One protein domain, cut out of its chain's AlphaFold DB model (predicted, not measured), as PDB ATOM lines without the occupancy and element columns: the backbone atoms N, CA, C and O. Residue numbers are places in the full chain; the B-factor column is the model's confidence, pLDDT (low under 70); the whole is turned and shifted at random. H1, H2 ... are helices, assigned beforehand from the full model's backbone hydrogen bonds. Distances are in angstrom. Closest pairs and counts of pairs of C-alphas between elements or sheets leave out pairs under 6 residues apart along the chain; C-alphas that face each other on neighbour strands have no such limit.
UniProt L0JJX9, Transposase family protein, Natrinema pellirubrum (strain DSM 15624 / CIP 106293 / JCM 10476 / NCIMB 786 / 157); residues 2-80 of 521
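What this domain is: This is residues 2 to 80 of the 521 residues of the protein "Transposase family protein" of Natrinema pellirubrum (strain DSM 15624 / CIP 106293 / JCM 10476 / NCIMB 786 / 157) (UniProt L0JJX9). The long helix H5 and the shorter H4 make a wide V, joined at its point by residues 49 to 51, and the short helix H1 lies in the middle between its arms, crossing H5. H2 and H3 form a corner over the open side of the V near H4, and residues 72 to 80 fold back from the far end of H5. The printed part has 79 residues with five named helices, H1 to H5 in chain order, and no named strand; the class is all helix. It is compact, with a radius of gyration of the C-alphas of 12.6 A and spans of 33 by 31 by 19 A.

Where its parts are: H1, residues 2 to 10, begins at C-alpha 2 (146.901, 207.584, 144.893) and is 12.3 A long. H2 is residues 15 to 24, 14.3 A; H3 is residues 26 to 31; H4 is residues 40 to 48, 12.5 A. H5, residues 52 to 71, runs 28.4 A to C-alpha 71 (130.821, 222.882, 141.421).

How they stand to each other: H2 is the hub, touching three helices. H1 and H2 only just touch, with 3 pairs of C-alphas within 8 A, the closest Gln 8 and Val 18 at 6.4 A, about perpendicular at 77 degrees. H2 and H3 only just touch, and only at the corner; the closest C-alphas, Leu 22 and Leu 29, are 5.4 A apart. H2 touches H4 at a steep tilt of 51 degrees, opposite ways, closest at C-alphas 16 and 40, 5.0 A. H5 touches H1 with residues 58 to 66 alone, at a steep tilt of 58 degrees; C-alphas 6 and 62 are closest, 4.8 A. H4 and H5 are close but not clearly touching. H3 and H5 are apart. In H1 to H5 every O i to N i+4 pair is within hydrogen-bond range.

The domain as a whole: The two C-alphas farthest apart, Gln 41 and His 72, are 34.2 A apart. The printed part has no cut, and no link is long. Mean pLDDT of the printed part is 72.2; it is under 70 in 27 residues, among them 9 to 14 and 66 to 80.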
ATOM      1  N   ALA A   2     148.009 206.834 144.264       86.44
ATOM      2  CA  ALA A   2     146.901 207.584 144.893       86.44
ATOM      3  C   ALA A   2     146.002 208.361 143.898       86.44
ATOM      4  O   ALA A   2     144.788 208.235 143.939       86.44
ATOM      5  N   ARG A   3     146.595 209.090 142.936       87.44
ATOM      6  CA  ARG A   3     145.848 209.780 141.860       87.44
ATOM      7  C   ARG A   3     145.065 208.839 140.942       87.44
ATOM      8  O   ARG A   3     144.028 209.226 140.430       87.44
ATOM      9  N   VAL A   4     145.587 207.633 140.730       88.00
ATOM     10  CA  VAL A   4     144.949 206.599 139.907       88.00
ATOM     11  C   VAL A   4     143.726 206.056 140.630       88.00
ATOM     12  O   VAL A   4     142.697 205.919 140.000       88.00
ATOM     13  N   TYR A   5     143.808 205.853 141.947       86.19
ATOM     14  CA  TYR A   5     142.656 205.451 142.758       86.19
ATOM     15  C   TYR A   5     141.605 206.539 142.877       86.19
ATOM     16  O   TYR A   5     140.428 206.255 142.762       86.19
ATOM     17  N   ILE A   6     142.017 207.798 143.022       82.25
ATOM     18  CA  ILE A   6     141.072 208.916 142.967       82.25
ATOM     19  C   ILE A   6     140.354 208.937 141.611       82.25
ATOM     20  O   ILE A   6     139.138 209.052 141.577       82.25
ATOM     21  N   TYR A   7     141.089 208.782 140.506       77.88
ATOM     22  CA  TYR A   7     140.503 208.664 139.170       77.88
ATOM     23  C   TYR A   7     139.555 207.458 139.071       77.88
ATOM     24  O   TYR A   7     138.417 207.617 138.653       77.88
ATOM     25  N   GLN A   8     139.995 206.282 139.518       75.12
ATOM     26  CA  GLN A   8     139.201 205.058 139.548       75.12
ATOM     27  C   GLN A   8     137.876 205.266 140.285       75.12
ATOM     28  O   GLN A   8     136.828 204.959 139.740       75.12
ATOM     29  N   THR A   9     137.922 205.819 141.497       68.75
ATOM     30  CA  THR A   9     136.740 206.039 142.332       68.75
ATOM     31  C   THR A   9     135.823 207.115 141.760       68.75
ATOM     32  O   THR A   9     134.614 206.968 141.866       68.75
ATOM     33  N   ILE A  10     136.362 208.187 141.162       63.31
ATOM     34  CA  ILE A  10     135.535 209.225 140.523       63.31
ATOM     35  C   ILE A  10     134.741 208.621 139.369       63.31
ATOM     36  O   ILE A  10     133.544 208.823 139.308       63.31
ATOM     37  N   TYR A  11     135.385 207.850 138.495       58.72
ATOM     38  CA  TYR A  11     134.723 207.254 137.332       58.72
ATOM     39  C   TYR A  11     134.061 205.897 137.627       58.72
ATOM     40  O   TYR A  11     133.542 205.276 136.706       58.72
ATOM     41  N   ASP A  12     134.090 205.455 138.889       57.06
ATOM     42  CA  ASP A  12     133.564 204.174 139.376       57.06
ATOM     43  C   ASP A  12     134.018 202.968 138.533       57.06
ATOM     44  O   ASP A  12     133.217 202.141 138.108       57.06
ATOM     45  N   LEU A  13     135.323 202.916 138.256       62.84
ATOM     46  CA  LEU A  13     135.940 201.910 137.393       62.84
ATOM     47  C   LEU A  13     136.496 200.730 138.198       62.84
ATOM     48  O   LEU A  13     137.033 200.899 139.299       62.84
ATOM     49  N   ALA A  14     136.487 199.540 137.608       64.25
ATOM     50  CA  ALA A  14     137.313 198.425 138.064       64.25
ATOM     51  C   ALA A  14     138.801 198.668 137.765       64.25
ATOM     52  O   ALA A  14     139.178 199.478 136.915       64.25
ATOM     53  N   GLN A  15     139.695 197.961 138.456       77.25
ATOM     54  CA  GLN A  15     141.136 198.122 138.245       77.25
ATOM     55  C   GLN A  15     141.572 197.677 136.840       77.25
ATOM     56  O   GLN A  15     142.480 198.288 136.273       77.25
ATOM     57  N   SER A  16     140.935 196.657 136.259       69.50
ATOM     58  CA  SER A  16     141.153 196.263 134.857       69.50
ATOM     59  C   SER A  16     140.791 197.399 133.898       69.50
ATOM     60  O   SER A  16     141.647 197.856 133.148       69.50
ATOM     61  N   GLU A  17     139.591 197.964 134.035       61.69
ATOM     62  CA  GLU A  17     139.109 199.095 133.229       61.69
ATOM     63  C   GLU A  17     140.036 200.320 133.346       61.69
ATOM     64  O   GLU A  17     140.290 201.033 132.374       61.69
ATOM     65  N   VAL A  18     140.600 200.574 134.534       75.38
ATOM     66  CA  VAL A  18     141.613 201.625 134.722       75.38
ATOM     67  C   VAL A  18     142.893 201.311 133.953       75.38
ATOM     68  O   VAL A  18     143.467 202.221 133.351       75.38
ATOM     69  N   ALA A  19     143.369 200.064 133.982       80.56
ATOM     70  CA  ALA A  19     144.559 199.657 133.240       80.56
ATOM     71  C   ALA A  19     144.347 199.843 131.729       80.56
ATOM     72  O   ALA A  19     145.153 200.528 131.090       80.56
ATOM     73  N   ASP A  20     143.216 199.375 131.205       70.81
ATOM     74  CA  ASP A  20     142.849 199.483 129.789       70.81
ATOM     75  C   ASP A  20     142.677 200.947 129.366       70.81
ATOM     76  O   ASP A  20     143.214 201.399 128.347       70.81
ATOM     77  N   ARG A  21     142.009 201.767 130.192       72.88
ATOM     78  CA  ARG A  21     141.881 203.211 129.933       72.88
ATOM     79  C   ARG A  21     143.235 203.911 129.930       72.88
ATOM     80  O   ARG A  21     143.422 204.843 129.148       72.88
ATOM     81  N   LEU A  22     144.180 203.508 130.780       80.75
ATOM     82  CA  LEU A  22     145.522 204.092 130.804       80.75
ATOM     83  C   LEU A  22     146.388 203.641 129.626       80.75
ATOM     84  O   LEU A  22     147.221 204.431 129.170       80.75
ATOM     85  N   GLU A  23     146.173 202.430 129.116       78.69
ATOM     86  CA  GLU A  23     146.789 201.939 127.883       78.69
ATOM     87  C   GLU A  23     146.310 202.733 126.667       78.69
ATOM     88  O   GLU A  23     147.114 203.290 125.914       78.69
ATOM     89  N   ASN A  24     144.995 202.909 126.557       67.00
ATOM     90  CA  ASN A  24     144.357 203.591 125.435       67.00
ATOM     91  C   ASN A  24     144.412 205.131 125.535       67.00
ATOM     92  O   ASN A  24     144.036 205.839 124.597       67.00
ATOM     93  N   ARG A  25     144.902 205.696 126.653       70.12
ATOM     94  CA  ARG A  25     145.024 207.155 126.871       70.12
ATOM     95  C   ARG A  25     146.423 207.576 127.353       70.12
ATOM     96  O   ARG A  25     146.582 207.983 128.509       70.12
ATOM     97  N   PRO A  26     147.433 207.662 126.464       73.88
ATOM     98  CA  PRO A  26     148.784 208.103 126.835       73.88
ATOM     99  C   PRO A  26     148.844 209.498 127.487       73.88
ATOM    100  O   PRO A  26     149.702 209.771 128.330       73.88
ATOM    101  N   ALA A  27     147.920 210.396 127.125       64.12
ATOM    102  CA  ALA A  27     147.799 211.716 127.744       64.12
ATOM    103  C   ALA A  27     147.330 211.635 129.208       64.12
ATOM    104  O   ALA A  27     147.905 212.306 130.066       64.12
ATOM    105  N   LEU A  28     146.346 210.776 129.501       72.38
ATOM    106  CA  LEU A  28     145.850 210.526 130.858       72.38
ATOM    107  C   LEU A  28     146.935 209.871 131.719       72.38
ATOM    108  O   LEU A  28     147.186 210.315 132.838       72.38
ATOM    109  N   LEU A  29     147.650 208.884 131.166       79.06
ATOM    110  CA  LEU A  29     148.788 208.237 131.824       79.06
ATOM    111  C   LEU A  29     149.814 209.275 132.314       79.06
ATOM    112  O   LEU A  29     150.232 209.261 133.477       79.06
ATOM    113  N   LYS A  30     150.153 210.239 131.450       79.31
ATOM    114  CA  LYS A  30     151.068 211.339 131.777       79.31
ATOM    115  C   LYS A  30     150.484 212.304 132.813       79.31
ATOM    116  O   LYS A  30     151.209 212.723 133.716       79.31
ATOM    117  N   GLN A  31     149.198 212.649 132.718       77.38
ATOM    118  CA  GLN A  31     148.511 213.523 133.683       77.38
ATOM    119  C   GLN A  31     148.460 212.911 135.092       77.38
ATOM    120  O   GLN A  31     148.694 213.607 136.084       77.38
ATOM    121  N   LEU A  32     148.264 211.594 135.194       84.88
ATOM    122  CA  LEU A  32     148.312 210.862 136.464       84.88
ATOM    123  C   LEU A  32     149.742 210.653 136.997       84.88
ATOM    124  O   LEU A  32     149.917 210.157 138.114       84.88
ATOM    125  N   GLY A  33     150.761 211.091 136.250       87.12
ATOM    126  CA  GLY A  33     152.168 211.035 136.645       87.12
ATOM    127  C   GLY A  33     152.787 209.645 136.520       87.12
ATOM    128  O   GLY A  33     153.710 209.321 137.267       87.12
ATOM    129  N   LEU A  34     152.268 208.809 135.617       88.19
ATOM    130  CA  LEU A  34     152.766 207.463 135.363       88.19
ATOM    131  C   LEU A  34     153.641 207.437 134.105       88.19
ATOM    132  O   LEU A  34     153.327 208.056 133.092       88.19
ATOM    133  N   ASN A  35     154.744 206.686 134.169       86.25
ATOM    134  CA  ASN A  35     155.662 206.496 133.035       86.25
ATOM    135  C   ASN A  35     155.417 205.179 132.282       86.25
ATOM    136  O   ASN A  35     155.999 204.956 131.224       86.25
ATOM    137  N   ARG A  36     154.620 204.280 132.864       88.06
ATOM    138  CA  ARG A  36     154.231 202.984 132.309       88.06
ATOM    139  C   ARG A  36     152.802 202.693 132.735       88.06
ATOM    140  O   ARG A  36     152.428 203.069 133.849       88.06
ATOM    141  N   VAL A  37     152.056 202.029 131.862       88.56
ATOM    142  CA  VAL A  37     150.709 201.544 132.159       88.56
ATOM    143  C   VAL A  37     150.816 200.502 133.282       88.56
ATOM    144  O   VAL A  37     151.592 199.552 133.146       88.56
ATOM    145  N   PRO A  38     150.151 200.710 134.430       88.50
ATOM    146  CA  PRO A  38     150.093 199.715 135.486       88.50
ATOM    147  C   PRO A  38     149.130 198.601 135.069       88.50
ATOM    148  O   PRO A  38     148.039 198.886 134.594       88.50
ATOM    149  N   THR A  39     149.518 197.344 135.279       85.81
ATOM    150  CA  THR A  39     148.578 196.219 135.143       85.81
ATOM    151  C   THR A  39     147.570 196.224 136.295       85.81
ATOM    152  O   THR A  39     147.851 196.802 137.350       85.81
ATOM    153  N   GLN A  40     146.448 195.513 136.148       79.44
ATOM    154  CA  GLN A  40     145.483 195.287 137.234       79.44
ATOM    155  C   GLN A  40     146.171 194.762 138.514       79.44
ATOM    156  O   GLN A  40     145.942 195.284 139.603       79.44
ATOM    157  N   GLN A  41     147.154 193.863 138.390       79.50
ATOM    158  CA  GLN A  41     147.941 193.365 139.528       79.50
ATOM    159  C   GLN A  41     148.800 194.455 140.194       79.50
ATOM    160  O   GLN A  41     148.944 194.483 141.418       79.50
ATOM    161  N   ASN A  42     149.385 195.369 139.407       88.19
ATOM    162  CA  ASN A  42     150.134 196.507 139.949       88.19
ATOM    163  C   ASN A  42     149.227 197.459 140.729       88.19
ATOM    164  O   ASN A  42     149.678 198.038 141.723       88.19
ATOM    165  N   LEU A  43     147.990 197.639 140.257       88.00
ATOM    166  CA  LEU A  43     146.964 198.372 140.975       88.00
ATOM    167  C   LEU A  43     146.679 197.627 142.287       88.00
ATOM    168  O   LEU A  43     147.138 198.097 143.331       88.00
ATOM    169  N   SER A  44     146.092 196.433 142.247       80.62
ATOM    170  CA  SER A  44     145.711 195.656 143.436       80.62
ATOM    171  C   SER A  44     146.807 195.605 144.508       80.62
ATOM    172  O   SER A  44     146.582 195.958 145.671       80.62
ATOM    173  N   TYR A  45     148.051 195.302 144.114       85.81
ATOM    174  CA  TYR A  45     149.191 195.305 145.031       85.81
ATOM    175  C   TYR A  45     149.372 196.650 145.746       85.81
ATOM    176  O   TYR A  45     149.536 196.687 146.963       85.81
ATOM    177  N   ALA A  46     149.340 197.761 145.005       87.19
ATOM    178  CA  ALA A  46     149.502 199.098 145.559       87.19
ATOM    179  C   ALA A  46     148.330 199.521 146.459       87.19
ATOM    180  O   ALA A  46     148.576 200.223 147.439       87.19
ATOM    181  N   TRP A  47     147.095 199.100 146.158       85.25
ATOM    182  CA  TRP A  47     145.939 199.354 147.030       85.25
ATOM    183  C   TRP A  47     146.115 198.666 148.385       85.25
ATOM    184  O   TRP A  47     145.939 199.284 149.433       85.25
ATOM    185  N   ASN A  48     146.585 197.420 148.358       83.19
ATOM    186  CA  ASN A  48     146.830 196.613 149.552       83.19
ATOM    187  C   ASN A  48     147.994 197.108 150.419       83.19
ATOM    188  O   ASN A  48     148.101 196.719 151.581       83.19
ATOM    189  N   GLN A  49     148.862 197.981 149.895       89.94
ATOM    190  CA  GLN A  49     149.891 198.641 150.704       89.94
ATOM    191  C   GLN A  49     149.367 199.870 151.463       89.94
ATOM    192  O   GLN A  49     150.064 200.379 152.346       89.94
ATOM    193  N   PHE A  50     148.179 200.386 151.132       89.19
ATOM    194  CA  PHE A  50     147.599 201.515 151.849       89.19
ATOM    195  C   PHE A  50     146.987 201.073 153.177       89.19
ATOM    196  O   PHE A  50     146.328 200.042 153.269       89.19
ATOM    197  N   SER A  51     147.181 201.892 154.215       90.31
ATOM    198  CA  SER A  51     146.443 201.713 155.465       90.31
ATOM    199  C   SER A  51     144.956 201.977 155.241       90.31
ATOM    200  O   SER A  51     144.604 202.796 154.393       90.31
ATOM    201  N   GLU A  52     144.093 201.372 156.057       80.38
ATOM    202  CA  GLU A  52     142.644 201.631 156.016       80.38
ATOM    203  C   GLU A  52     142.327 203.130 156.099       80.38
ATOM    204  O   GLU A  52     141.590 203.665 155.280       80.38
ATOM    205  N   GLN A  53     143.023 203.865 156.975       86.12
ATOM    206  CA  GLN A  53     142.892 205.321 157.052       86.12
ATOM    207  C   GLN A  53     143.243 206.026 155.730       86.12
ATOM    208  O   GLN A  53     142.618 207.026 155.378       86.12
ATOM    209  N   THR A  54     144.240 205.528 154.997       86.50
ATOM    210  CA  THR A  54     144.619 206.081 153.691       86.50
ATOM    211  C   THR A  54     143.555 205.768 152.646       86.50
ATOM    212  O   THR A  54     143.186 206.674 151.908       86.50
ATOM    213  N   LYS A  55     143.027 204.538 152.609       83.19
ATOM    214  CA  LYS A  55     141.945 204.140 151.694       83.19
ATOM    215  C   LYS A  55     140.702 205.009 151.899       83.19
ATOM    216  O   LYS A  55     140.290 205.691 150.964       83.19
ATOM    217  N   THR A  56     140.229 205.145 153.141       73.44
ATOM    218  CA  THR A  56     139.098 206.028 153.486       73.44
ATOM    219  C   THR A  56     139.377 207.489 153.120       73.44
ATOM    220  O   THR A  56     138.492 208.207 152.661       73.44
ATOM    221  N   THR A  57     140.618 207.956 153.297       86.44
ATOM    222  CA  THR A  57     141.001 209.324 152.912       86.44
ATOM    223  C   THR A  57     140.983 209.508 151.396       86.44
ATOM    224  O   THR A  57     140.565 210.561 150.925       86.44
ATOM    225  N   LEU A  58     141.430 208.513 150.624       84.69
ATOM    226  CA  LEU A  58     141.411 208.552 149.160       84.69
ATOM    227  C   LEU A  58     139.981 208.531 148.623       84.69
ATOM    228  O   LEU A  58     139.679 209.324 147.739       84.69
ATOM    229  N   GLU A  59     139.101 207.712 149.193       75.31
ATOM    230  CA  GLU A  59     137.672 207.703 148.864       75.31
ATOM    231  C   GLU A  59     137.010 209.044 149.199       75.31
ATOM    232  O   GLU A  59     136.327 209.630 148.361       75.31
ATOM    233  N   ALA A  60     137.254 209.586 150.396       70.50
ATOM    234  CA  ALA A  60     136.735 210.893 150.791       70.50
ATOM    235  C   ALA A  60     137.274 212.020 149.893       70.50
ATOM    236  O   ALA A  60     136.527 212.927 149.523       70.50
ATOM    237  N   ALA A  61     138.552 211.953 149.508       79.06
ATOM    238  CA  ALA A  61     139.166 212.893 148.580       79.06
ATOM    239  C   ALA A  61     138.585 212.757 147.170       79.06
ATOM    240  O   ALA A  61     138.314 213.775 146.548       79.06
ATOM    241  N   ALA A  62     138.351 211.540 146.678       73.25
ATOM    242  CA  ALA A  62     137.700 211.299 145.395       73.25
ATOM    243  C   ALA A  62     136.280 211.873 145.382       73.25
ATOM    244  O   ALA A  62     135.951 212.642 144.487       73.25
ATOM    245  N   LYS A  63     135.489 211.610 146.431       64.81
ATOM    246  CA  LYS A  63     134.152 212.200 146.612       64.81
ATOM    247  C   LYS A  63     134.206 213.730 146.684       64.81
ATOM    248  O   LYS A  63     133.373 214.403 146.086       64.81
ATOM    249  N   GLY A  64     135.177 214.293 147.404       64.38
ATOM    250  CA  GLY A  64     135.373 215.740 147.512       64.38
ATOM    251  C   GLY A  64     135.786 216.388 146.190       64.38
ATOM    252  O   GLY A  64     135.216 217.401 145.809       64.38
ATOM    253  N   ILE A  65     136.726 215.779 145.463       71.00
ATOM    254  CA  ILE A  65     137.172 216.235 144.142       71.00
ATOM    255  C   ILE A  65     136.036 216.123 143.130       71.00
ATOM    256  O   ILE A  65     135.849 217.059 142.369       71.00
ATOM    257  N   ALA A  66     135.263 215.033 143.138       54.59
ATOM    258  CA  ALA A  66     134.094 214.890 142.275       54.59
ATOM    259  C   ALA A  66     133.081 216.021 142.517       54.59
ATOM    260  O   ALA A  66     132.618 216.648 141.573       54.59
ATOM    261  N   ARG A  67     132.801 216.342 143.789       52.81
ATOM    262  CA  ARG A  67     131.911 217.451 144.178       52.81
ATOM    263  C   ARG A  67     132.454 218.825 143.788       52.81
ATOM    264  O   ARG A  67     131.696 219.652 143.310       52.81
ATOM    265  N   GLU A  68     133.747 219.071 143.970       63.53
ATOM    266  CA  GLU A  68     134.370 220.356 143.622       63.53
ATOM    267  C   GLU A  68     134.483 220.538 142.101       63.53
ATOM    268  O   GLU A  68     134.263 221.621 141.572       63.53
ATOM    269  N   ALA A  69     134.813 219.465 141.380       54.84
ATOM    270  CA  ALA A  69     134.886 219.463 139.925       54.84
ATOM    271  C   ALA A  69     133.493 219.590 139.284       54.84
ATOM    272  O   ALA A  69     133.392 220.180 138.212       54.84
ATOM    273  N   ARG A  70     132.439 219.118 139.967       50.12
ATOM    274  CA  ARG A  70     131.033 219.444 139.680       50.12
ATOM    275  C   ARG A  70     130.738 220.924 139.907       50.12
ATOM    276  O   ARG A  70     130.215 221.570 139.015       50.12
ATOM    277  N   ASP A  71     131.111 221.479 141.063       48.81
ATOM    278  CA  ASP A  71     130.821 222.882 141.421       48.81
ATOM    279  C   ASP A  71     131.532 223.910 140.506       48.81
ATOM    280  O   ASP A  71     131.224 225.103 140.545       48.81
ATOM    281  N   HIS A  72     132.481 223.449 139.683       53.22
ATOM    282  CA  HIS A  72     133.295 224.257 138.774       53.22
ATOM    283  C   HIS A  72     133.228 223.825 137.293       53.22
ATOM    284  O   HIS A  72     134.104 224.225 136.523       53.22
ATOM    285  N   ASP A  73     132.229 223.030 136.889       46.03
ATOM    286  CA  ASP A  73     131.975 222.625 135.491       46.03
ATOM    287  C   ASP A  73     133.152 221.896 134.803       46.03
ATOM    288  O   ASP A  73     133.378 222.011 133.596       46.03
ATOM    289  N   VAL A  74     133.956 221.149 135.567       48.72
ATOM    290  CA  VAL A  74     135.124 220.406 135.049       48.72
ATOM    291  C   VAL A  74     134.757 218.977 134.629       48.72
ATOM    292  O   VAL A  74     135.413 218.408 133.754       48.72
ATOM    293  N   ILE A  75     133.725 218.387 135.234       40.78
ATOM    294  CA  ILE A  75     133.177 217.064 134.893       40.78
ATOM    295  C   ILE A  75     131.649 217.124 134.871       40.78
ATOM    296  O   ILE A  75     131.050 217.790 135.709       40.78
ATOM    297  N   SER A  76     131.034 216.401 133.928       38.34
ATOM    298  CA  SER A  76     129.582 216.199 133.908       38.34
ATOM    299  C   SER A  76     129.152 215.465 135.174       38.34
ATOM    300  O   SER A  76     129.762 214.473 135.573       38.34
ATOM    301  N   GLU A  77     128.091 215.952 135.801       35.75
ATOM    302  CA  GLU A  77     127.552 215.444 137.060       35.75
ATOM    303  C   GLU A  77     127.019 213.989 136.927       35.75
ATOM    304  O   GLU A  77     126.984 213.246 137.904       35.75
ATOM    305  N   ALA A  78     126.808 213.507 135.690       33.50
ATOM    306  CA  ALA A  78     126.562 212.094 135.363       33.50
ATOM    307  C   ALA A  78     127.748 211.147 135.648       33.50
ATOM    308  O   ALA A  78     127.577 209.936 135.610       33.50
ATOM    309  N   LEU A  79     128.946 211.671 135.925       34.50
ATOM    310  CA  LEU A  79     130.165 210.893 136.184       34.50
ATOM    311  C   LEU A  79     130.463 210.737 137.685       34.50
ATOM    312  O   LEU A  79     131.581 210.378 138.038       34.50
ATOM    313  N   ILE A  80     129.517 211.059 138.577       38.06
ATOM    314  CA  ILE A  80     129.696 210.956 140.032       38.06
ATOM    315  C   ILE A  80     129.060 209.646 140.534       38.06
ATOM    316  O   ILE A  80     127.897 209.384 140.230       38.06
TER     317      ILE A  80